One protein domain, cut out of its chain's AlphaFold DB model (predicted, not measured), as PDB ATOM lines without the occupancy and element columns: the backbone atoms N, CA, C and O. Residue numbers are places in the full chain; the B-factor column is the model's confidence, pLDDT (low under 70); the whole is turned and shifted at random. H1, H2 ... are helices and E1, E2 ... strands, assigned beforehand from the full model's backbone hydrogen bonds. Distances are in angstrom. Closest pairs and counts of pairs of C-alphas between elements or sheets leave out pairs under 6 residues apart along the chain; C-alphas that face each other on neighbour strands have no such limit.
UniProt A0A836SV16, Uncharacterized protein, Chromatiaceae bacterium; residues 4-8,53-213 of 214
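AT A GLANCE: This is residues 4 to 8 and 53 to 213 of the 214 residues of an uncharacterized protein of Chromatiaceae bacterium (UniProt A0A836SV16). A small closed barrel of five strands, E2, E3, E4, E6 and E5, makes one lobe, with E7 paired onto E5 and the short helix H1 outside. The other lobe holds a twisted sheet, E9, E10, E11, and the strand pair E1 and E8; residues 154 to 175 lead to it from E7. The printed part has 166 residues with one named helix and eleven named strands, in the order E1, H1, E2 to E11; it is mostly strand, though under half of the residues are in named elements. The barrel is mixed, and the two other sheets are antiparallel. The whole is compact, with a radius of gyration of the C-alphas of 15.7 A and spans of 45 by 35 by 30 A.

IN THESE COORDINATES: Find C-alpha 4 at (117.176, 146.875, 138.649), where E1, residues 4 to 6, begins. After the cut come H1, residues 57 to 61, and E2, residues 73 to 84, 22.6 A long, which bends by 101 degrees at residue 81. Next are E3, 87 to 91, and E4, 99 to 103. E5, 121 to 132, begins at (107.150, 151.901, 153.959), is 25.0 A long and bends by 82 degrees at residue 126. Then read E6, 135 to 139; E7, 147 to 153; E8, 176 to 179; E9, 183 to 190, 21.1 A; E10, 195 to 201, 20.0 A; and E11, 206 to 212, ending at (103.809, 144.258, 133.034).

HOW THE PARTS SIT: Start in the barrel with the meander E2, E3, E4, each strand the antiparallel neighbour of the one before: look for N 81 and O 89, 2.9 A, then N 90 and O 100, 3.0 A. E4 and E6 are parallel, with N 138 and O 101 at 2.8 A. E5 is antiparallel to E6, N 137 and O 130 at 2.9 A, and to E2, N 76 and O 125 at 2.9 A. E2 to E5 form a Greek key, a meander whose added fourth strand pairs with the first. E7 is antiparallel to E5, N 126 and O 147 at 2.9 A. H1, its O i to N i+4 pair within hydrogen-bond range, is on the barrel, outside it, at a height of 7.2 A. Leu 176 of E8 has its C-alpha 7.1 A from that of Thr 81, the closest of E8 and E2. E1 and E8 are antiparallel, N 5 and O 177 at 3.1 A. E9, E10, E11 are a second meander, with N 188 and O 197 at 2.8 A and N 198 and O 209 at 2.9 A.

THE WHOLE: The farthest C-alphas, of Asp 112 and Gly 203, are 47.5 A apart. Residues 9 to 52 are not printed, and C-alphas 8 and 53 are 27.1 A apart across this cut. The links H1 to E2, E4 to E5 and E7 to E8 are long. The model's pLDDT is under 70 at residues 4 to 8 and 212 to 213.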
ATOM      1  N   ASP A   4     117.721 147.469 137.434       36.66
ATOM      2  CA  ASP A   4     117.176 146.875 138.649       36.66
ATOM      3  C   ASP A   4     116.157 145.808 138.235       36.66
ATOM      4  O   ASP A   4     115.231 146.070 137.457       36.66
ATOM      5  N   VAL A   5     116.370 144.580 138.694       43.53
ATOM      6  CA  VAL A   5     115.585 143.407 138.301       43.53
ATOM      7  C   VAL A   5     114.994 142.794 139.558       43.53
ATOM      8  O   VAL A   5     115.678 142.671 140.565       43.53
ATOM      9  N   TYR A   6     113.736 142.377 139.489       46.06
ATOM     10  CA  TYR A   6     113.134 141.521 140.506       46.06
ATOM     11  C   TYR A   6     113.067 140.114 139.915       46.06
ATOM     12  O   TYR A   6     112.481 139.933 138.842       46.06
ATOM     13  N   GLY A   7     113.715 139.136 140.554       35.38
ATOM     14  CA  GLY A   7     113.754 137.756 140.066       35.38
ATOM     15  C   GLY A   7     112.337 137.202 139.903       35.38
ATOM     16  O   GLY A   7     111.629 137.016 140.888       35.38
ATOM     17  N   ARG A   8     111.899 136.976 138.658       40.69
ATOM     18  CA  ARG A   8     110.617 136.333 138.340       40.69
ATOM     19  C   ARG A   8     110.862 135.121 137.453       40.69
ATOM     20  O   ARG A   8     111.242 135.265 136.291       40.69
ATOM     21  N   PRO A  53     101.678 133.047 163.634       95.50
ATOM     22  CA  PRO A  53     103.037 133.198 164.129       95.50
ATOM     23  C   PRO A  53     103.788 134.244 163.306       95.50
ATOM     24  O   PRO A  53     103.611 134.330 162.088       95.50
ATOM     25  N   TYR A  54     104.654 135.010 163.969       97.44
ATOM     26  CA  TYR A  54     105.640 135.809 163.254       97.44
ATOM     27  C   TYR A  54     106.701 134.884 162.653       97.44
ATOM     28  O   TYR A  54     107.291 134.080 163.377       97.44
ATOM     29  N   VAL A  55     106.945 135.015 161.352       98.50
ATOM     30  CA  VAL A  55     107.957 134.263 160.603       98.50
ATOM     31  C   VAL A  55     108.741 135.252 159.747       98.50
ATOM     32  O   VAL A  55     108.159 136.097 159.060       98.50
ATOM     33  N   SER A  56     110.070 135.191 159.800       98.50
ATOM     34  CA  SER A  56     110.907 136.056 158.962       98.50
ATOM     35  C   SER A  56     110.767 135.697 157.479       98.50
ATOM     36  O   SER A  56     110.436 134.565 157.132       98.50
ATOM     37  N   ILE A  57     111.049 136.644 156.581       98.69
ATOM     38  CA  ILE A  57     111.007 136.382 155.132       98.69
ATOM     39  C   ILE A  57     111.983 135.255 154.749       98.69
ATOM     40  O   ILE A  57     111.634 134.395 153.951       98.69
ATOM     41  N   GLN A  58     113.157 135.197 155.380       98.44
ATOM     42  CA  GLN A  58     114.156 134.151 155.160       98.44
ATOM     43  C   GLN A  58     113.639 132.758 155.541       98.44
ATOM     44  O   GLN A  58     113.896 131.787 154.829       98.44
ATOM     45  N   GLU A  59     112.912 132.646 156.654       98.38
ATOM     46  CA  GLU A  59     112.280 131.391 157.074       98.38
ATOM     47  C   GLU A  59     111.111 131.016 156.158       98.38
ATOM     48  O   GLU A  59     110.982 129.842 155.813       98.38
ATOM     49  N   ILE A  60     110.307 131.996 155.721       98.50
ATOM     50  CA  ILE A  60     109.235 131.784 154.735       98.50
ATOM     51  C   ILE A  60     109.822 131.234 153.434       98.50
ATOM     52  O   ILE A  60     109.320 130.239 152.933       98.50
ATOM     53  N   GLN A  61     110.892 131.831 152.912       98.19
ATOM     54  CA  GLN A  61     111.586 131.334 151.721       98.19
ATOM     55  C   GLN A  61     112.146 129.915 151.943       98.19
ATOM     56  O   GLN A  61     112.027 129.043 151.088       98.19
ATOM     57  N   GLY A  62     112.731 129.648 153.114       96.94
ATOM     58  CA  GLY A  62     113.372 128.362 153.398       96.94
ATOM     59  C   GLY A  62     114.607 128.116 152.523       96.94
ATOM     60  O   GLY A  62     115.121 129.023 151.882       96.94
ATOM     61  N   TYR A  63     115.144 126.893 152.517       94.25
ATOM     62  CA  TYR A  63     116.366 126.559 151.757       94.25
ATOM     63  C   TYR A  63     116.129 125.629 150.558       94.25
ATOM     64  O   TYR A  63     117.064 125.386 149.793       94.25
ATOM     65  N   SER A  64     114.904 125.127 150.405       93.19
ATOM     66  CA  SER A  64     114.414 124.344 149.266       93.19
ATOM     67  C   SER A  64     113.850 125.239 148.158       93.19
ATOM     68  O   SER A  64     113.792 126.451 148.321       93.19
ATOM     69  N   ASP A  65     113.407 124.625 147.057       90.06
ATOM     70  CA  ASP A  65     112.670 125.279 145.955       90.06
ATOM     71  C   ASP A  65     111.196 125.581 146.302       90.06
ATOM     72  O   ASP A  65     110.397 125.927 145.436       90.06
ATOM     73  N   SER A  66     110.777 125.305 147.535       94.50
ATOM     74  CA  SER A  66     109.417 125.554 148.013       94.50
ATOM     75  C   SER A  66     109.459 125.891 149.490       94.50
ATOM     76  O   SER A  66     110.302 125.363 150.234       94.50
ATOM     77  N   SER A  67     108.528 126.742 149.906       97.94
ATOM     78  CA  SER A  67     108.434 127.222 151.274       97.94
ATOM     79  C   SER A  67     108.096 126.102 152.269       97.94
ATOM     80  O   SER A  67     107.139 125.353 152.057       97.94
ATOM     81  N   PRO A  68     108.764 126.031 153.438       98.06
ATOM     82  CA  PRO A  68     108.327 125.170 154.541       98.06
ATOM     83  C   PRO A  68     107.017 125.647 155.199       98.06
ATOM     84  O   PRO A  68     106.467 124.953 156.057       98.06
ATOM     85  N   TYR A  69     106.518 126.823 154.805       98.00
ATOM     86  CA  TYR A  69     105.290 127.438 155.297       98.00
ATOM     87  C   TYR A  69     104.172 127.462 154.250       98.00
ATOM     88  O   TYR A  69     103.160 128.115 154.498       98.00
ATOM     89  N   GLU A  70     104.307 126.763 153.115       97.44
ATOM     90  CA  GLU A  70     103.247 126.676 152.103       97.44
ATOM     91  C   GLU A  70     101.879 126.355 152.743       97.44
ATOM     92  O   GLU A  70     101.765 125.522 153.646       97.44
ATOM     93  N   ASP A  71     100.846 127.086 152.311       95.88
ATOM     94  CA  ASP A  71      99.469 127.050 152.822       95.88
ATOM     95  C   ASP A  71      99.253 127.483 154.282       95.88
ATOM     96  O   ASP A  71      98.108 127.555 154.743       95.88
ATOM     97  N   GLN A  72     100.304 127.877 155.000       96.31
ATOM     98  CA  GLN A  72     100.191 128.435 156.345       96.31
ATOM     99  C   GLN A  72      99.968 129.948 156.299       96.31
ATOM    100  O   GLN A  72     100.459 130.655 155.418       96.31
ATOM    101  N   VAL A  73      99.223 130.462 157.279       96.38
ATOM    102  CA  VAL A  73      99.072 131.904 157.504       96.38
ATOM    103  C   VAL A  73     100.132 132.352 158.498       96.38
ATOM    104  O   VAL A  73     100.201 131.819 159.605       96.38
ATOM    105  N   VAL A  74     100.924 133.347 158.113       97.44
ATOM    106  CA  VAL A  74     102.024 133.903 158.912       97.44
ATOM    107  C   VAL A  74     101.874 135.414 159.039       97.44
ATOM    108  O   VAL A  74     101.210 136.046 158.213       97.44
ATOM    109  N   ILE A  75     102.508 135.994 160.054       97.94
ATOM    110  CA  ILE A  75     102.789 137.429 160.128       97.94
ATOM    111  C   ILE A  75     104.248 137.641 159.736       97.94
ATOM    112  O   ILE A  75     105.132 136.944 160.225       97.94
ATOM    113  N   THR A  76     104.526 138.616 158.879       98.62
ATOM    114  CA  THR A  76     105.900 139.033 158.598       98.62
ATOM    115  C   THR A  76     106.005 140.544 158.459       98.62
ATOM    116  O   THR A  76     105.004 141.263 158.443       98.62
ATOM    117  N   ARG A  77     107.241 141.032 158.400       98.69
ATOM    118  CA  ARG A  77     107.562 142.452 158.263       98.69
ATOM    119  C   ARG A  77     108.616 142.642 157.193       98.69
ATOM    120  O   ARG A  77     109.481 141.788 157.012       98.69
ATOM    121  N   GLY A  78     108.578 143.793 156.543       98.50
ATOM    122  CA  GLY A  78     109.582 144.166 155.560       98.50
ATOM    123  C   GLY A  78     109.399 145.592 155.077       98.50
ATOM    124  O   GLY A  78     108.375 146.231 155.326       98.50
ATOM    125  N   VAL A  79     110.426 146.092 154.403       98.75
ATOM    126  CA  VAL A  79     110.421 147.382 153.719       98.75
ATOM    127  C   VAL A  79     109.920 147.169 152.302       98.75
ATOM    128  O   VAL A  79     110.411 146.277 151.613       98.75
ATOM    129  N   VAL A  80     108.967 147.977 151.854       98.62
ATOM    130  CA  VAL A  80     108.464 147.927 150.478       98.62
ATOM    131  C   VAL A  80     109.552 148.402 149.514       98.62
ATOM    132  O   VAL A  80     110.014 149.539 149.615       98.62
ATOM    133  N   THR A  81     109.943 147.551 148.564       97.50
ATOM    134  CA  THR A  81     111.027 147.828 147.600       97.50
ATOM    135  C   THR A  81     110.514 148.162 146.199       97.50
ATOM    136  O   THR A  81     111.110 148.986 145.511       97.50
ATOM    137  N   ALA A  82     109.369 147.604 145.793       94.56
ATOM    138  CA  ALA A  82     108.681 147.947 144.548       94.56
ATOM    139  C   ALA A  82     107.176 147.719 144.630       94.56
ATOM    140  O   ALA A  82     106.706 146.871 145.385       94.56
ATOM    141  N   ILE A  83     106.429 148.442 143.793       92.69
ATOM    142  CA  ILE A  83     104.967 148.389 143.725       92.69
ATOM    143  C   ILE A  83     104.521 148.108 142.294       92.69
ATOM    144  O   ILE A  83     105.047 148.674 141.336       92.69
ATOM    145  N   PHE A  84     103.508 147.258 142.178       90.06
ATOM    146  CA  PHE A  84     102.830 146.875 140.950       90.06
ATOM    147  C   PHE A  84     101.313 147.031 141.135       90.06
ATOM    148  O   PHE A  84     100.803 147.168 142.245       90.06
ATOM    149  N   SER A  85     100.553 146.989 140.040       88.25
ATOM    150  CA  SER A  85      99.089 147.144 140.089       88.25
ATOM    151  C   SER A  85      98.357 145.984 140.774       88.25
ATOM    152  O   SER A  85      97.183 146.114 141.107       88.25
ATOM    153  N   ASN A  86      99.025 144.846 140.975       90.12
ATOM    154  CA  ASN A  86      98.455 143.631 141.560       90.12
ATOM    155  C   ASN A  86      99.220 143.121 142.793       90.12
ATOM    156  O   ASN A  86      98.980 141.986 143.222       90.12
ATOM    157  N   GLY A  87     100.155 143.911 143.318       95.56
ATOM    158  CA  GLY A  87     101.005 143.504 144.426       95.56
ATOM    159  C   GLY A  87     102.219 144.399 144.616       95.56
ATOM    160  O   GLY A  87     102.355 145.442 143.984       95.56
ATOM    161  N   PHE A  88     103.113 143.992 145.502       97.38
ATOM    162  CA  PHE A  88     104.333 144.729 145.828       97.38
ATOM    163  C   PHE A  88     105.393 143.774 146.378       97.38
ATOM    164  O   PHE A  88     105.067 142.677 146.823       97.38
ATOM    165  N   PHE A  89     106.660 144.174 146.339       98.19
ATOM    166  CA  PHE A  89     107.747 143.436 146.983       98.19
ATOM    167  C   PHE A  89     108.061 144.050 148.337       98.19
ATOM    168  O   PHE A  89     108.087 145.277 148.475       98.19
ATOM    169  N   ILE A  90     108.339 143.192 149.315       98.62
ATOM    170  CA  ILE A  90     108.920 143.585 150.597       98.62
ATOM    171  C   ILE A  90     110.242 142.864 150.814       98.62
ATOM    172  O   ILE A  90     110.415 141.728 150.375       98.62
ATOM    173  N   GLN A  91     111.160 143.517 151.521       98.56
ATOM    174  CA  GLN A  91     112.443 142.941 151.897       98.56
ATOM    175  C   GLN A  91     112.759 143.205 153.371       98.56
ATOM    176  O   GLN A  91     112.541 144.306 153.876       98.56
ATOM    177  N   ASN A  92     113.287 142.199 154.064       96.81
ATOM    178  CA  ASN A  92     113.778 142.326 155.432       96.81
ATOM    179  C   ASN A  92     115.290 142.076 155.459       96.81
ATOM    180  O   ASN A  92     115.739 140.929 155.429       96.81
ATOM    181  N   GLY A  93     116.069 143.159 155.495       94.25
ATOM    182  CA  GLY A  93     117.528 143.120 155.386       94.25
ATOM    183  C   GLY A  93     118.031 143.098 153.938       94.25
ATOM    184  O   GLY A  93     117.368 143.598 153.028       94.25
ATOM    185  N   THR A  94     119.226 142.549 153.741       93.56
ATOM    186  CA  THR A  94     119.917 142.420 152.446       93.56
ATOM    187  C   THR A  94     120.323 140.968 152.197       93.56
ATOM    188  O   THR A  94     120.421 140.176 153.138       93.56
ATOM    189  N   GLY A  95     120.659 140.646 150.950       94.69
ATOM    190  CA  GLY A  95     121.242 139.361 150.581       94.69
ATOM    191  C   GLY A  95     120.211 138.279 150.264       94.69
ATOM    192  O   GLY A  95     119.047 138.539 149.966       94.69
ATOM    193  N   ALA A  96     120.674 137.032 150.266       96.81
ATOM    194  CA  ALA A  96     119.869 135.898 149.837       96.81
ATOM    195  C   ALA A  96     118.594 135.737 150.684       96.81
ATOM    196  O   ALA A  96     118.651 135.765 151.914       96.81
ATOM    197  N   ARG A  97     117.461 135.489 150.015       97.31
ATOM    198  CA  ARG A  97     116.156 135.140 150.600       97.31
ATOM    199  C   ARG A  97     115.571 136.207 151.517       97.31
ATOM    200  O   ARG A  97     114.714 135.916 152.342       97.31
ATOM    201  N   SER A  98     116.027 137.452 151.395       97.94
ATOM    202  CA  SER A  98     115.487 138.549 152.195       97.94
ATOM    203  C   SER A  98     114.187 139.123 151.641       97.94
ATOM    204  O   SER A  98     113.553 139.911 152.339       97.94
ATOM    205  N   GLY A  99     113.825 138.797 150.397       97.88
ATOM    206  CA  GLY A  99     112.707 139.396 149.672       97.88
ATOM    207  C   GLY A  99     111.555 138.427 149.417       97.88
ATOM    208  O   GLY A  99     111.740 137.213 149.395       97.88
ATOM    209  N   ILE A 100     110.350 138.967 149.245       98.31
ATOM    210  CA  ILE A 100     109.153 138.198 148.884       98.31
ATOM    211  C   ILE A 100     108.127 139.091 148.181       98.31
ATOM    212  O   ILE A 100     108.024 140.290 148.461       98.31
ATOM    213  N   PHE A 101     107.358 138.505 147.264       97.94
ATOM    214  CA  PHE A 101     106.242 139.182 146.612       97.94
ATOM    215  C   PHE A 101     104.956 139.046 147.434       97.94
ATOM    216  O   PHE A 101     104.627 137.969 147.927       97.94
ATOM    217  N   VAL A 102     104.199 140.135 147.540       98.12
ATOM    218  CA  VAL A 102     102.863 140.177 148.136       98.12
ATOM    219  C   VAL A 102     101.833 140.352 147.030       98.12
ATOM    220  O   VAL A 102     101.744 141.415 146.418       98.12
ATOM    221  N   TYR A 103     101.013 139.328 146.802       97.12
ATOM    222  CA  TYR A 103      99.934 139.360 145.821       97.12
ATOM    223  C   TYR A 103      98.630 139.896 146.425       97.12
ATOM    224  O   TYR A 103      97.998 139.267 147.280       97.12
ATOM    225  N   THR A 104      98.167 141.042 145.924       95.75
ATOM    226  CA  THR A 104      96.952 141.733 146.394       95.75
ATOM    227  C   THR A 104      95.811 141.719 145.379       95.75
ATOM    228  O   THR A 104      94.702 142.136 145.717       95.75
ATOM    229  N   LYS A 105      96.045 141.225 144.153       93.31
ATOM    230  CA  LYS A 105      95.152 141.273 142.969       93.31
ATOM    231  C   LYS A 105      94.867 142.676 142.426       93.31
ATOM    232  O   LYS A 105      94.780 142.826 141.210       93.31
ATOM    233  N   TYR A 106      94.738 143.663 143.299       92.44
ATOM    234  CA  TYR A 106      94.481 145.069 142.988       92.44
ATOM    235  C   TYR A 106      95.555 145.961 143.609       92.44
ATOM    236  O   TYR A 106      96.431 145.462 144.318       92.44
ATOM    237  N   THR A 107      95.467 147.272 143.372       93.44
ATOM    238  CA  THR A 107      96.354 148.260 143.989       93.44
ATOM    239  C   THR A 107      96.407 148.044 145.508       93.44
ATOM    240  O   THR A 107      95.353 147.918 146.132       93.44
ATOM    241  N   PRO A 108      97.605 147.934 146.107       92.38
ATOM    242  CA  PRO A 108      97.735 147.597 147.517       92.38
ATOM    243  C   PRO A 108      97.321 148.765 148.423       92.38
ATOM    244  O   PRO A 108      97.842 149.875 148.307       92.38
ATOM    245  N   GLU A 109      96.409 148.480 149.352       95.94
ATOM    246  CA  GLU A 109      95.855 149.423 150.328       95.94
ATOM    247  C   GLU A 109      96.032 148.878 151.753       95.94
ATOM    248  O   GLU A 109      95.889 147.674 151.999       95.94
ATOM    249  N   TYR A 110      96.332 149.767 152.696       96.44
ATOM    250  CA  TYR A 110      96.431 149.453 154.114       96.44
ATOM    251  C   TYR A 110      95.056 149.171 154.719       96.44
ATOM    252  O   TYR A 110      94.099 149.912 154.499       96.44
ATOM    253  N   SER A 111      94.960 148.118 155.528       93.62
ATOM    254  CA  SER A 111      93.692 147.680 156.119       93.62
ATOM    255  C   SER A 111      93.166 148.611 157.214       93.62
ATOM    256  O   SER A 111      91.974 148.591 157.502       93.62
ATOM    257  N   ASP A 112      94.039 149.394 157.849       90.69
ATOM    258  CA  ASP A 112      93.703 150.289 158.962       90.69
ATOM    259  C   ASP A 112      93.303 151.701 158.507       90.69
ATOM    260  O   ASP A 112      92.404 152.313 159.080       90.69
ATOM    261  N   THR A 113      93.960 152.215 157.470       92.56
ATOM    262  CA  THR A 113      93.811 153.598 156.995       92.56
ATOM    263  C   THR A 113      93.138 153.708 155.631       92.56
ATOM    264  O   THR A 113      92.666 154.789 155.284       92.56
ATOM    265  N   GLY A 114      93.118 152.633 154.833       91.62
ATOM    266  CA  GLY A 114      92.718 152.672 153.420       91.62
ATOM    267  C   GLY A 114      93.692 153.441 152.518       91.62
ATOM    268  O   GLY A 114      93.400 153.664 151.347       91.62
ATOM    269  N   GLY A 115      94.839 153.884 153.048       94.69
ATOM    270  CA  GLY A 115      95.884 154.537 152.265       94.69
ATOM    271  C   GLY A 115      96.627 153.546 151.371       94.69
ATOM    272  O   GLY A 115      96.668 152.351 151.655       94.69
ATOM    273  N   TYR A 116      97.253 154.039 150.306       97.19
ATOM    274  CA  TYR A 116      98.050 153.204 149.406       97.19
ATOM    275  C   TYR A 116      99.433 152.899 149.982       97.19
ATOM    276  O   TYR A 116     100.066 153.770 150.578       97.19
ATOM    277  N   VAL A 117      99.912 151.676 149.747       97.88
ATOM    278  CA  VAL A 117     101.284 151.261 150.076       97.88
ATOM    279  C   VAL A 117     102.288 152.049 149.228       97.88
ATOM    280  O   VAL A 117     102.058 152.243 148.033       97.88
ATOM    281  N   GLN A 118     103.401 152.490 149.820       97.50
ATOM    282  CA  GLN A 118     104.466 153.251 149.154       97.50
ATOM    283  C   GLN A 118     105.843 152.589 149.338       97.50
ATOM    284  O   GLN A 118     106.098 151.898 150.321       97.50
ATOM    285  N   VAL A 119     106.755 152.794 148.380       97.88
ATOM    286  CA  VAL A 119     108.156 152.347 148.502       97.88
ATOM    287  C   VAL A 119     108.811 153.038 149.704       97.88
ATOM    288  O   VAL A 119     108.639 154.240 149.892       97.88
ATOM    289  N   GLY A 120     109.565 152.280 150.506       97.75
ATOM    290  CA  GLY A 120     110.173 152.745 151.761       97.75
ATOM    291  C   GLY A 120     109.265 152.626 152.991       97.75
ATOM    292  O   GLY A 120     109.715 152.860 154.117       97.75
ATOM    293  N   ASP A 121     108.003 152.224 152.820       98.62
ATOM    294  CA  ASP A 121     107.150 151.901 153.959       98.62
ATOM    295  C   ASP A 121     107.650 150.632 154.649       98.62
ATOM    296  O   ASP A 121     107.900 149.612 154.004       98.62
ATOM    297  N   TYR A 122     107.772 150.691 155.976       98.62
ATOM    298  CA  TYR A 122     108.005 149.511 156.799       98.62
ATOM    299  C   TYR A 122     106.654 148.994 157.283       98.62
ATOM    300  O   TYR A 122     105.919 149.707 157.979       98.62
ATOM    301  N   ILE A 123     106.305 147.780 156.865       98.62
ATOM    302  CA  ILE A 123     104.958 147.229 157.022       98.62
ATOM    303  C   ILE A 123     104.965 145.957 157.865       98.62
ATOM    304  O   ILE A 123     105.973 145.253 157.944       98.62
ATOM    305  N   GLU A 124     103.818 145.661 158.471       98.44
ATOM    306  CA  GLU A 124     103.491 144.343 159.011       98.44
ATOM    307  C   GLU A 124     102.295 143.786 158.241       98.44
ATOM    308  O   GLU A 124     101.319 144.497 157.988       98.44
ATOM    309  N   ILE A 125     102.385 142.520 157.846       98.25
ATOM    310  CA  ILE A 125     101.358 141.848 157.056       98.25
ATOM    311  C   ILE A 125     101.089 140.456 157.606       98.25
ATOM    312  O   ILE A 125     102.021 139.714 157.907       98.25
ATOM    313  N   GLN A 126      99.810 140.091 157.678       97.62
ATOM    314  CA  GLN A 126      99.366 138.716 157.855       97.62
ATOM    315  C   GLN A 126      98.911 138.173 156.505       97.62
ATOM    316  O   GLN A 126      98.027 138.747 155.861       97.62
ATOM    317  N   SER A 127      99.484 137.058 156.066       97.44
ATOM    318  CA  SER A 127      99.115 136.469 154.785       97.44
ATOM    319  C   SER A 127      99.386 134.971 154.726       97.44
ATOM    320  O   SER A 127     100.228 134.448 155.454       97.44
ATOM    321  N   LYS A 128      98.643 134.280 153.860       97.38
ATOM    322  CA  LYS A 128      98.887 132.890 153.497       97.38
ATOM    323  C   LYS A 128     100.091 132.813 152.562       97.38
ATOM    324  O   LYS A 128     100.082 133.456 151.512       97.38
ATOM    325  N   VAL A 129     101.077 131.999 152.911       98.06
ATOM    326  CA  VAL A 129     102.186 131.658 152.013       98.06
ATOM    327  C   VAL A 129     101.666 130.734 150.911       98.06
ATOM    328  O   VAL A 129     100.786 129.899 151.139       98.06
ATOM    329  N   SER A 130     102.123 130.912 149.678       96.88
ATOM    330  CA  SER A 130     101.667 130.125 148.529       96.88
ATOM    331  C   SER A 130     102.784 129.931 147.519       96.88
ATOM    332  O   SER A 130     103.546 130.860 147.266       96.88
ATOM    333  N   GLU A 131     102.808 128.761 146.890       95.88
ATOM    334  CA  GLU A 131     103.602 128.519 145.691       95.88
ATOM    335  C   GLU A 131     102.762 128.837 144.454       95.88
ATOM    336  O   GLU A 131     101.724 128.220 144.185       95.88
ATOM    337  N   TYR A 132     103.190 129.823 143.668       89.62
ATOM    338  CA  TYR A 132     102.495 130.205 142.447       89.62
ATOM    339  C   TYR A 132     103.467 130.373 141.289       89.62
ATOM    340  O   TYR A 132     104.342 131.230 141.286       89.62
ATOM    341  N   LYS A 133     103.287 129.547 140.250       86.25
ATOM    342  CA  LYS A 133     104.159 129.513 139.058       86.25
ATOM    343  C   LYS A 133     105.646 129.295 139.390       86.25
ATOM    344  O   LYS A 133     106.510 129.750 138.643       86.25
ATOM    345  N   GLY A 134     105.910 128.535 140.454       85.56
ATOM    346  CA  GLY A 134     107.257 128.204 140.918       85.56
ATOM    347  C   GLY A 134     107.955 129.354 141.638       85.56
ATOM    348  O   GLY A 134     109.168 129.453 141.495       85.56
ATOM    349  N   MET A 135     107.177 130.219 142.295       90.25
ATOM    350  CA  MET A 135     107.645 131.259 143.206       90.25
ATOM    351  C   MET A 135     106.895 131.152 144.534       90.25
ATOM    352  O   MET A 135     105.671 130.958 144.524       90.25
ATOM    353  N   THR A 136     107.594 131.400 145.633       96.75
ATOM    354  CA  THR A 136     107.022 131.617 146.956       96.75
ATOM    355  C   THR A 136     106.500 133.057 147.058       96.75
ATOM    356  O   THR A 136     107.238 134.041 146.956       96.75
ATOM    357  N   GLU A 137     105.199 133.218 147.303       97.69
ATOM    358  CA  GLU A 137     104.552 134.523 147.483       97.69
ATOM    359  C   GLU A 137     103.618 134.564 148.702       97.69
ATOM    360  O   GLU A 137     103.150 133.545 149.214       97.69
ATOM    361  N   LEU A 138     103.310 135.777 149.164       98.25
ATOM    362  CA  LEU A 138     102.272 136.044 150.156       98.25
ATOM    363  C   LEU A 138     100.955 136.357 149.442       98.25
ATOM    364  O   LEU A 138     100.769 137.446 148.891       98.25
ATOM    365  N   ASN A 139     100.013 135.416 149.456       97.25
ATOM    366  CA  ASN A 139      98.708 135.572 148.822       97.25
ATOM    367  C   ASN A 139      97.743 136.349 149.727       97.25
ATOM    368  O   ASN A 139      96.808 135.807 150.336       97.25
ATOM    369  N   TYR A 140      97.953 137.660 149.806       97.12
ATOM    370  CA  TYR A 140      97.120 138.555 150.603       97.12
ATOM    371  C   TYR A 140      95.676 138.578 150.105       97.12
ATOM    372  O   TYR A 140      94.757 138.616 150.920       97.12
ATOM    373  N   TYR A 141      95.437 138.476 148.792       93.94
ATOM    374  CA  TYR A 141      94.088 138.542 148.215       93.94
ATOM    375  C   TYR A 141      93.133 137.456 148.737       93.94
ATOM    376  O   TYR A 141      91.982 137.761 149.056       93.94
ATOM    377  N   THR A 142      93.595 136.214 148.877       90.00
ATOM    378  CA  THR A 142      92.757 135.094 149.356       90.00
ATOM    379  C   THR A 142      92.940 134.777 150.839       90.00
ATOM    380  O   THR A 142      92.222 133.938 151.380       90.00
ATOM    381  N   SER A 143      93.848 135.480 151.523       85.06
ATOM    382  CA  SER A 143      93.999 135.384 152.978       85.06
ATOM    383  C   SER A 143      92.696 135.780 153.674       85.06
ATOM    384  O   SER A 143      92.075 136.772 153.290       85.06
ATOM    385  N   GLY A 144      92.269 135.001 154.671       82.56
ATOM    386  CA  GLY A 144      90.980 135.208 155.334       82.56
ATOM    387  C   GLY A 144      90.884 136.580 156.002       82.56
ATOM    388  O   GLY A 144      90.136 137.445 155.558       82.56
ATOM    389  N   GLU A 145      91.657 136.785 157.064       86.50
ATOM    390  CA  GLU A 145      91.694 138.056 157.784       86.50
ATOM    391  C   GLU A 145      92.689 139.016 157.130       86.50
ATOM    392  O   GLU A 145      93.862 138.680 156.958       86.50
ATOM    393  N   LYS A 146      92.192 140.192 156.728       90.62
ATOM    394  CA  LYS A 146      92.986 141.244 156.092       90.62
ATOM    395  C   LYS A 146      93.710 142.050 157.155       90.62
ATOM    396  O   LYS A 146      93.081 142.795 157.898       90.62
ATOM    397  N   TYR A 147      95.023 141.891 157.199       95.50
ATOM    398  CA  TYR A 147      95.892 142.652 158.077       95.50
ATOM    399  C   TYR A 147      97.144 143.051 157.300       95.50
ATOM    400  O   TYR A 147      97.990 142.213 156.988       95.50
ATOM    401  N   LEU A 148      97.206 144.326 156.940       97.56
ATOM    402  CA  LEU A 148      98.335 144.979 156.295       97.56
ATOM    403  C   LEU A 148      98.372 146.408 156.819       97.56
ATOM    404  O   LEU A 148      97.499 147.209 156.484       97.56
ATOM    405  N   ILE A 149      99.367 146.724 157.638       98.00
ATOM    406  CA  ILE A 149      99.494 148.040 158.264       98.00
ATOM    407  C   ILE A 149     100.886 148.620 158.041       98.00
ATOM    408  O   ILE A 149     101.878 147.891 157.933       98.00
ATOM    409  N   LYS A 150     100.965 149.948 158.005       98.19
ATOM    410  CA  LYS A 150     102.235 150.672 158.049       98.19
ATOM    411  C   LYS A 150     102.655 150.838 159.504       98.19
ATOM    412  O   LYS A 150     101.960 151.484 160.279       98.19
ATOM    413  N   ILE A 151     103.815 150.297 159.858       97.88
ATOM    414  CA  ILE A 151     104.387 150.409 161.210       97.88
ATOM    415  C   ILE A 151     105.546 151.410 161.281       97.88
ATOM    416  O   ILE A 151     106.065 151.681 162.360       97.88
ATOM    417  N   GLY A 152     105.951 151.982 160.144       97.69
ATOM    418  CA  GLY A 152     106.948 153.043 160.082       97.69
ATOM    419  C   GLY A 152     107.463 153.293 158.670       97.69
ATOM    420  O   GLY A 152     106.820 152.952 157.678       97.69
ATOM    421  N   MET A 153     108.648 153.888 158.594       97.88
ATOM    422  CA  MET A 153     109.431 154.021 157.368       97.88
ATOM    423  C   MET A 153     110.830 153.471 157.615       97.88
ATOM    424  O   MET A 153     111.328 153.523 158.741       97.88
ATOM    425  N   ALA A 154     111.457 152.968 156.563       96.94
ATOM    426  CA  ALA A 154     112.837 152.515 156.585       96.94
ATOM    427  C   ALA A 154     113.496 152.805 155.235       96.94
ATOM    428  O   ALA A 154     112.822 152.977 154.219       96.94
ATOM    429  N   GLU A 155     114.824 152.866 155.228       96.19
ATOM    430  CA  GLU A 155     115.569 152.962 153.977       96.19
ATOM    431  C   GLU A 155     115.354 151.686 153.151       96.19
ATOM    432  O   GLU A 155     115.369 150.573 153.684       96.19
ATOM    433  N   VAL A 156     115.135 151.851 151.845       96.25
ATOM    434  CA  VAL A 156     115.092 150.721 150.915       96.25
ATOM    435  C   VAL A 156     116.476 150.065 150.918       96.25
ATOM    436  O   VAL A 156     117.465 150.775 150.726       96.25
ATOM    437  N   PRO A 157     116.583 148.740 151.130       93.81
ATOM    438  CA  PRO A 157     117.878 148.072 151.146       93.81
ATOM    439  C   PRO A 157     118.673 148.323 149.863       93.81
ATOM    440  O   PRO A 157     118.101 148.391 148.775       93.81
ATOM    441  N   ALA A 158     119.999 148.412 149.976       93.50
ATOM    442  CA  ALA A 158     120.853 148.479 148.798       93.50
ATOM    443  C   ALA A 158     120.673 147.213 147.931       93.50
ATOM    444  O   ALA A 158     120.537 146.118 148.486       93.50
ATOM    445  N   PRO A 159     120.673 147.342 146.590       93.81
ATOM    446  CA  PRO A 159     120.541 146.194 145.707       93.81
ATOM    447  C   PRO A 159     121.767 145.284 145.796       93.81
ATOM    448  O   PRO A 159     122.903 145.765 145.853       93.81
ATOM    449  N   GLU A 160     121.550 143.973 145.707       94.38
ATOM    450  CA  GLU A 160     122.644 143.019 145.518       94.38
ATOM    451  C   GLU A 160     123.168 143.112 144.080       94.38
ATOM    452  O   GLU A 160     122.388 143.045 143.125       94.38
ATOM    453  N   ILE A 161     124.482 143.259 143.906       94.44
ATOM    454  CA  ILE A 161     125.088 143.301 142.572       94.44
ATOM    455  C   ILE A 161     125.376 141.875 142.121       94.44
ATOM    456  O   ILE A 161     126.240 141.211 142.689       94.44
ATOM    457  N   LEU A 162     124.680 141.423 141.079       93.44
ATOM    458  CA  LEU A 162     124.783 140.056 140.579       93.44
ATOM    459  C   LEU A 162     125.101 140.018 139.084       93.44
ATOM    460  O   LEU A 162     124.625 140.878 138.336       93.44
ATOM    461  N   PRO A 163     125.852 138.999 138.632       93.56
ATOM    462  CA  PRO A 163     125.938 138.694 137.215       93.56
ATOM    463  C   PRO A 163     124.595 138.148 136.699       93.56
ATOM    464  O   PRO A 163     123.832 137.525 137.448       93.56
ATOM    465  N   THR A 164     124.290 138.352 135.414       92.88
ATOM    466  CA  THR A 164     122.998 137.952 134.817       92.88
ATOM    467  C   THR A 164     122.662 136.477 135.028       92.88
ATOM    468  O   THR A 164     121.524 136.142 135.342       92.88
ATOM    469  N   ASN A 165     123.629 135.572 134.905       91.62
ATOM    470  CA  ASN A 165     123.374 134.137 135.069       91.62
ATOM    471  C   ASN A 165     123.003 133.714 136.505       91.62
ATOM    472  O   ASN A 165     122.499 132.607 136.702       91.62
ATOM    473  N   GLU A 166     123.232 134.565 137.505       92.06
ATOM    474  CA  GLU A 166     122.911 134.268 138.897       92.06
ATOM    475  C   GLU A 166     121.547 134.799 139.326       92.06
ATOM    476  O   GLU A 166     120.964 134.230 140.246       92.06
ATOM    477  N   THR A 167     120.992 135.816 138.657       88.25
ATOM    478  CA  THR A 167     119.746 136.487 139.090       88.25
ATOM    479  C   THR A 167     118.530 135.562 139.157       88.25
ATOM    480  O   THR A 167     117.519 135.919 139.752       88.25
ATOM    481  N   MET A 168     118.605 134.391 138.519       84.00
ATOM    482  CA  MET A 168     117.530 133.399 138.459       84.00
ATOM    483  C   MET A 168     117.648 132.296 139.520       84.00
ATOM    484  O   MET A 168     116.826 131.382 139.529       84.00
ATOM    485  N   GLN A 169     118.672 132.328 140.378       91.31
ATOM    486  CA  GLN A 169     118.786 131.366 141.474       91.31
ATOM    487  C   GLN A 169     117.698 131.616 142.519       91.31
ATOM    488  O   GLN A 169     117.438 132.759 142.884       91.31
ATOM    489  N   GLU A 170     117.158 130.532 143.076       91.19
ATOM    490  CA  GLU A 170     116.088 130.545 144.084       91.19
ATOM    491  C   GLU A 170     116.379 131.492 145.257       91.19
ATOM    492  O   GLU A 170     115.536 132.254 145.712       91.19
ATOM    493  N   LYS A 171     117.639 131.527 145.701       95.44
ATOM    494  CA  LYS A 171     118.075 132.371 146.816       95.44
ATOM    495  C   LYS A 171     117.920 133.880 146.556       95.44
ATOM    496  O   LYS A 171     118.062 134.648 147.499       95.44
ATOM    497  N   TRP A 172     117.692 134.309 145.318       95.12
ATOM    498  CA  TRP A 172     117.511 135.712 144.932       95.12
ATOM    499  C   TRP A 172     116.066 136.056 144.572       95.12
ATOM    500  O   TRP A 172     115.785 137.180 144.156       95.12
ATOM    501  N   GLU A 173     115.136 135.118 144.741       92.81
ATOM    502  CA  GLU A 173     113.724 135.375 144.511       92.81
ATOM    503  C   GLU A 173     113.211 136.524 145.394       92.81
ATOM    504  O   GLU A 173     113.461 136.580 146.597       92.81
ATOM    505  N   GLY A 174     112.523 137.485 144.768       93.25
ATOM    506  CA  GLY A 174     111.959 138.655 145.445       93.25
ATOM    507  C   GLY A 174     112.973 139.648 146.024       93.25
ATOM    508  O   GLY A 174     112.555 140.688 146.535       93.25
ATOM    509  N   VAL A 175     114.275 139.363 145.939       96.50
ATOM    510  CA  VAL A 175     115.347 140.249 146.406       96.50
ATOM    511  C   VAL A 175     115.556 141.375 145.396       96.50
ATOM    512  O   VAL A 175     115.495 141.164 144.183       96.50
ATOM    513  N   LEU A 176     115.816 142.586 145.893       93.88
ATOM    514  CA  LEU A 176     116.228 143.706 145.054       93.88
ATOM    515  C   LEU A 176     117.655 143.461 144.541       93.88
ATOM    516  O   LEU A 176     118.609 143.472 145.323       93.88
ATOM    517  N   VAL A 177     117.804 143.263 143.232       93.25
ATOM    518  CA  VAL A 177     119.106 143.009 142.602       93.25
ATOM    519  C   VAL A 177     119.403 144.014 141.499       93.25
ATOM    520  O   VAL A 177     118.503 144.583 140.875       93.25
ATOM    521  N   LYS A 178     120.693 144.201 141.234       90.75
ATOM    522  CA  LYS A 178     121.216 145.068 140.187       90.75
ATOM    523  C   LYS A 178     122.224 144.311 139.345       90.75
ATOM    524  O   LYS A 178     123.184 143.742 139.858       90.75
ATOM    525  N   VAL A 179     122.039 144.382 138.036       89.62
ATOM    526  CA  VAL A 179     123.008 143.871 137.068       89.62
ATOM    527  C   VAL A 179     123.758 145.042 136.442       89.62
ATOM    528  O   VAL A 179     123.159 146.062 136.079       89.62
ATOM    529  N   MET A 180     125.073 144.889 136.307       89.56
ATOM    530  CA  MET A 180     125.970 145.878 135.709       89.56
ATOM    531  C   MET A 180     126.345 145.470 134.282       89.56
ATOM    532  O   MET A 180     126.441 144.290 133.971       89.56
ATOM    533  N   ASP A 181     126.538 146.454 133.403       91.12
ATOM    534  CA  ASP A 181     127.093 146.267 132.050       91.12
ATOM    535  C   ASP A 181     126.377 145.255 131.133       91.12
ATOM    536  O   ASP A 181     126.873 144.904 130.061       91.12
ATOM    537  N   ALA A 182     125.140 144.888 131.469       92.06
ATOM    538  CA  ALA A 182     124.333 144.005 130.646       92.06
ATOM    539  C   ALA A 182     123.907 144.661 129.326       92.06
ATOM    540  O   ALA A 182     123.622 145.871 129.235       92.06
ATOM    541  N   ARG A 183     123.832 143.821 128.294       93.81
ATOM    542  CA  ARG A 183     123.335 144.134 126.953       93.81
ATOM    543  C   ARG A 183     122.006 143.436 126.732       93.81
ATOM    544  O   ARG A 183     121.846 142.293 127.139       93.81
ATOM    545  N   ILE A 184     121.080 144.099 126.046       94.25
ATOM    546  CA  ILE A 184     119.840 143.460 125.601       94.25
ATOM    547  C   ILE A 184     120.182 142.470 124.484       94.25
ATOM    548  O   ILE A 184     120.745 142.868 123.465       94.25
ATOM    549  N   THR A 185     119.840 141.199 124.676       95.06
ATOM    550  CA  THR A 185     120.029 140.117 123.696       95.06
ATOM    551  C   THR A 185     118.735 139.746 122.979       95.06
ATOM    552  O   THR A 185     118.779 139.188 121.886       95.06
ATOM    553  N   GLY A 186     117.581 140.110 123.539       93.44
ATOM    554  CA  GLY A 186     116.282 139.836 122.936       93.44
ATOM    555  C   GLY A 186     115.159 140.665 123.543       93.44
ATOM    556  O   GLY A 186     115.264 141.179 124.657       93.44
ATOM    557  N   ARG A 187     114.048 140.767 122.811       94.94
ATOM    558  CA  ARG A 187     112.822 141.430 123.265       94.94
ATOM    559  C   ARG A 187     111.597 140.726 122.693       94.94
ATOM    560  O   ARG A 187     111.582 140.358 121.523       94.94
ATOM    561  N   TYR A 188     110.567 140.577 123.517       92.94
ATOM    562  CA  TYR A 188     109.256 140.090 123.109       92.94
ATOM    563  C   TYR A 188     108.164 140.904 123.794       92.94
ATOM    564  O   TYR A 188     108.110 140.967 125.020       92.94
ATOM    565  N   ASP A 189     107.273 141.482 122.995       92.81
ATOM    566  CA  ASP A 189     106.141 142.272 123.464       92.81
ATOM    567  C   ASP A 189     104.836 141.513 123.219       92.81
ATOM    568  O   ASP A 189     104.550 141.078 122.102       92.81
ATOM    569  N   SER A 190     104.021 141.364 124.263       87.50
ATOM    570  CA  SER A 190     102.681 140.794 124.168       87.50
ATOM    571  C   SER A 190     101.639 141.869 124.423       87.50
ATOM    572  O   SER A 190     101.421 142.286 125.558       87.50
ATOM    573  N   THR A 191     100.943 142.291 123.370       88.06
ATOM    574  CA  THR A 191      99.768 143.165 123.499       88.06
ATOM    575  C   THR A 191      98.574 142.407 124.071       88.06
ATOM    576  O   THR A 191      97.855 142.942 124.901       88.06
ATOM    577  N   LYS A 192      98.404 141.130 123.697       88.38
ATOM    578  CA  LYS A 192      97.321 140.259 124.187       88.38
ATOM    579  C   LYS A 192      97.344 140.067 125.706       88.38
ATOM    580  O   LYS A 192      96.291 139.933 126.318       88.38
ATOM    581  N   TYR A 193      98.536 139.978 126.289       80.44
ATOM    582  CA  TYR A 193      98.723 139.686 127.711       80.44
ATOM    583  C   TYR A 193      99.390 140.838 128.480       80.44
ATOM    584  O   TYR A 193      99.752 140.646 129.638       80.44
ATOM    585  N   HIS A 194      99.553 142.004 127.845       81.25
ATOM    586  CA  HIS A 194     100.067 143.241 128.444       81.25
ATOM    587  C   HIS A 194     101.407 143.084 129.192       81.25
ATOM    588  O   HIS A 194     101.582 143.560 130.315       81.25
ATOM    589  N   TYR A 195     102.369 142.390 128.569       81.44
ATOM    590  CA  TYR A 195     103.713 142.238 129.132       81.44
ATOM    591  C   TYR A 195     104.828 142.330 128.087       81.44
ATOM    592  O   TYR A 195     104.667 141.896 126.944       81.44
ATOM    593  N   THR A 196     105.997 142.792 128.526       85.56
ATOM    594  CA  THR A 196     107.266 142.752 127.790       85.56
ATOM    595  C   THR A 196     108.209 141.787 128.495       85.56
ATOM    596  O   THR A 196     108.390 141.834 129.711       85.56
ATOM    597  N   LYS A 197     108.868 140.947 127.706       88.44
ATOM    598  CA  LYS A 197     110.040 140.164 128.094       88.44
ATOM    599  C   LYS A 197     111.276 140.777 127.449       88.44
ATOM    600  O   LYS A 197     111.272 141.020 126.241       88.44
ATOM    601  N   ILE A 198     112.319 141.025 128.230       91.06
ATOM    602  CA  ILE A 198     113.626 141.466 127.724       91.06
ATOM    603  C   ILE A 198     114.669 140.472 128.205       91.06
ATOM    604  O   ILE A 198     114.741 140.196 129.398       91.06
ATOM    605  N   TRP A 199     115.477 139.954 127.289       91.81
ATOM    606  CA  TRP A 199     116.631 139.137 127.636       91.81
ATOM    607  C   TRP A 199     117.858 140.026 127.709       91.81
ATOM    608  O   TRP A 199     118.050 140.896 126.851       91.81
ATOM    609  N   VAL A 200     118.656 139.835 128.752       92.19
ATOM    610  CA  VAL A 200     119.876 140.598 128.989       92.19
ATOM    611  C   VAL A 200     121.039 139.675 129.328       92.19
ATOM    612  O   VAL A 200     120.849 138.620 129.926       92.19
ATOM    613  N   ASN A 201     122.247 140.068 128.935       93.12
ATOM    614  CA  ASN A 201     123.466 139.303 129.180       93.12
ATOM    615  C   ASN A 201     124.651 140.258 129.389       93.12
ATOM    616  O   ASN A 201     124.872 141.159 128.574       93.12
ATOM    617  N   ASP A 202     125.395 140.074 130.475       92.12
ATOM    618  CA  ASP A 202     126.621 140.819 130.808       92.12
ATOM    619  C   ASP A 202     127.918 140.081 130.410       92.12
ATOM    620  O   ASP A 202     129.021 140.576 130.628       92.12
ATOM    621  N   GLY A 203     127.792 138.907 129.791       94.06
ATOM    622  CA  GLY A 203     128.874 137.980 129.461       94.06
ATOM    623  C   GLY A 203     128.852 136.697 130.296       94.06
ATOM    624  O   GLY A 203     129.458 135.708 129.885       94.06
ATOM    625  N   SER A 204     128.136 136.673 131.423       94.12
ATOM    626  CA  SER A 204     128.038 135.511 132.320       94.12
ATOM    627  C   SER A 204     126.976 134.487 131.898       94.12
ATOM    628  O   SER A 204     127.057 133.314 132.271       94.12
ATOM    629  N   GLY A 205     125.979 134.905 131.114       91.81
ATOM    630  CA  GLY A 205     124.833 134.093 130.704       91.81
ATOM    631  C   GLY A 205     123.562 134.929 130.588       91.81
ATOM    632  O   GLY A 205     123.570 136.132 130.824       91.81
ATOM    633  N   GLU A 206     122.455 134.325 130.173       90.94
ATOM    634  CA  GLU A 206     121.232 135.078 129.885       90.94
ATOM    635  C   GLU A 206     120.317 135.203 131.114       90.94
ATOM    636  O   GLU A 206     120.077 134.223 131.816       90.94
ATOM    637  N   ALA A 207     119.773 136.401 131.336       89.50
ATOM    638  CA  ALA A 207     118.721 136.688 132.310       89.50
ATOM    639  C   ALA A 207     117.462 137.207 131.613       89.50
ATOM    640  O   ALA A 207     117.535 137.881 130.581       89.50
ATOM    641  N   LEU A 208     116.301 136.939 132.213       85.94
ATOM    642  CA  LEU A 208     115.006 137.412 131.735       85.94
ATOM    643  C   LEU A 208     114.462 138.513 132.646       85.94
ATOM    644  O   LEU A 208     114.243 138.304 133.835       85.94
ATOM    645  N   LEU A 209     114.144 139.656 132.052       83.56
ATOM    646  CA  LEU A 209     113.381 140.733 132.668       83.56
ATOM    647  C   LEU A 209     111.925 140.628 132.232       83.56
ATOM    648  O   LEU A 209     111.639 140.506 131.036       83.56
ATOM    649  N   PHE A 210     111.002 140.715 133.185       78.88
ATOM    650  CA  PHE A 210     109.569 140.668 132.918       78.88
ATOM    651  C   PHE A 210     108.898 141.962 133.376       78.88
ATOM    652  O   PHE A 210     108.840 142.249 134.567       78.88
ATOM    653  N   PHE A 211     108.345 142.714 132.430       75.00
ATOM    654  CA  PHE A 211     107.601 143.941 132.691       75.00
ATOM    655  C   PHE A 211     106.125 143.717 132.384       75.00
ATOM    656  O   PHE A 211     105.785 143.235 131.306       75.00
ATOM    657  N   THR A 212     105.245 144.098 133.302       63.53
ATOM    658  CA  THR A 212     103.809 144.258 133.034       63.53
ATOM    659  C   THR A 212     103.503 145.732 132.863       63.53
ATOM    660  O   THR A 212     103.989 146.542 133.651       63.53
ATOM    661  N   TYR A 213     102.674 146.085 131.892       62.81
ATOM    662  CA  TYR A 213     102.135 147.440 131.757       62.81
ATOM    663  C   TYR A 213     100.615 147.384 131.849       62.81
ATOM    664  O   TYR A 213     100.002 146.390 131.462       62.81
TER     665      TYR A 213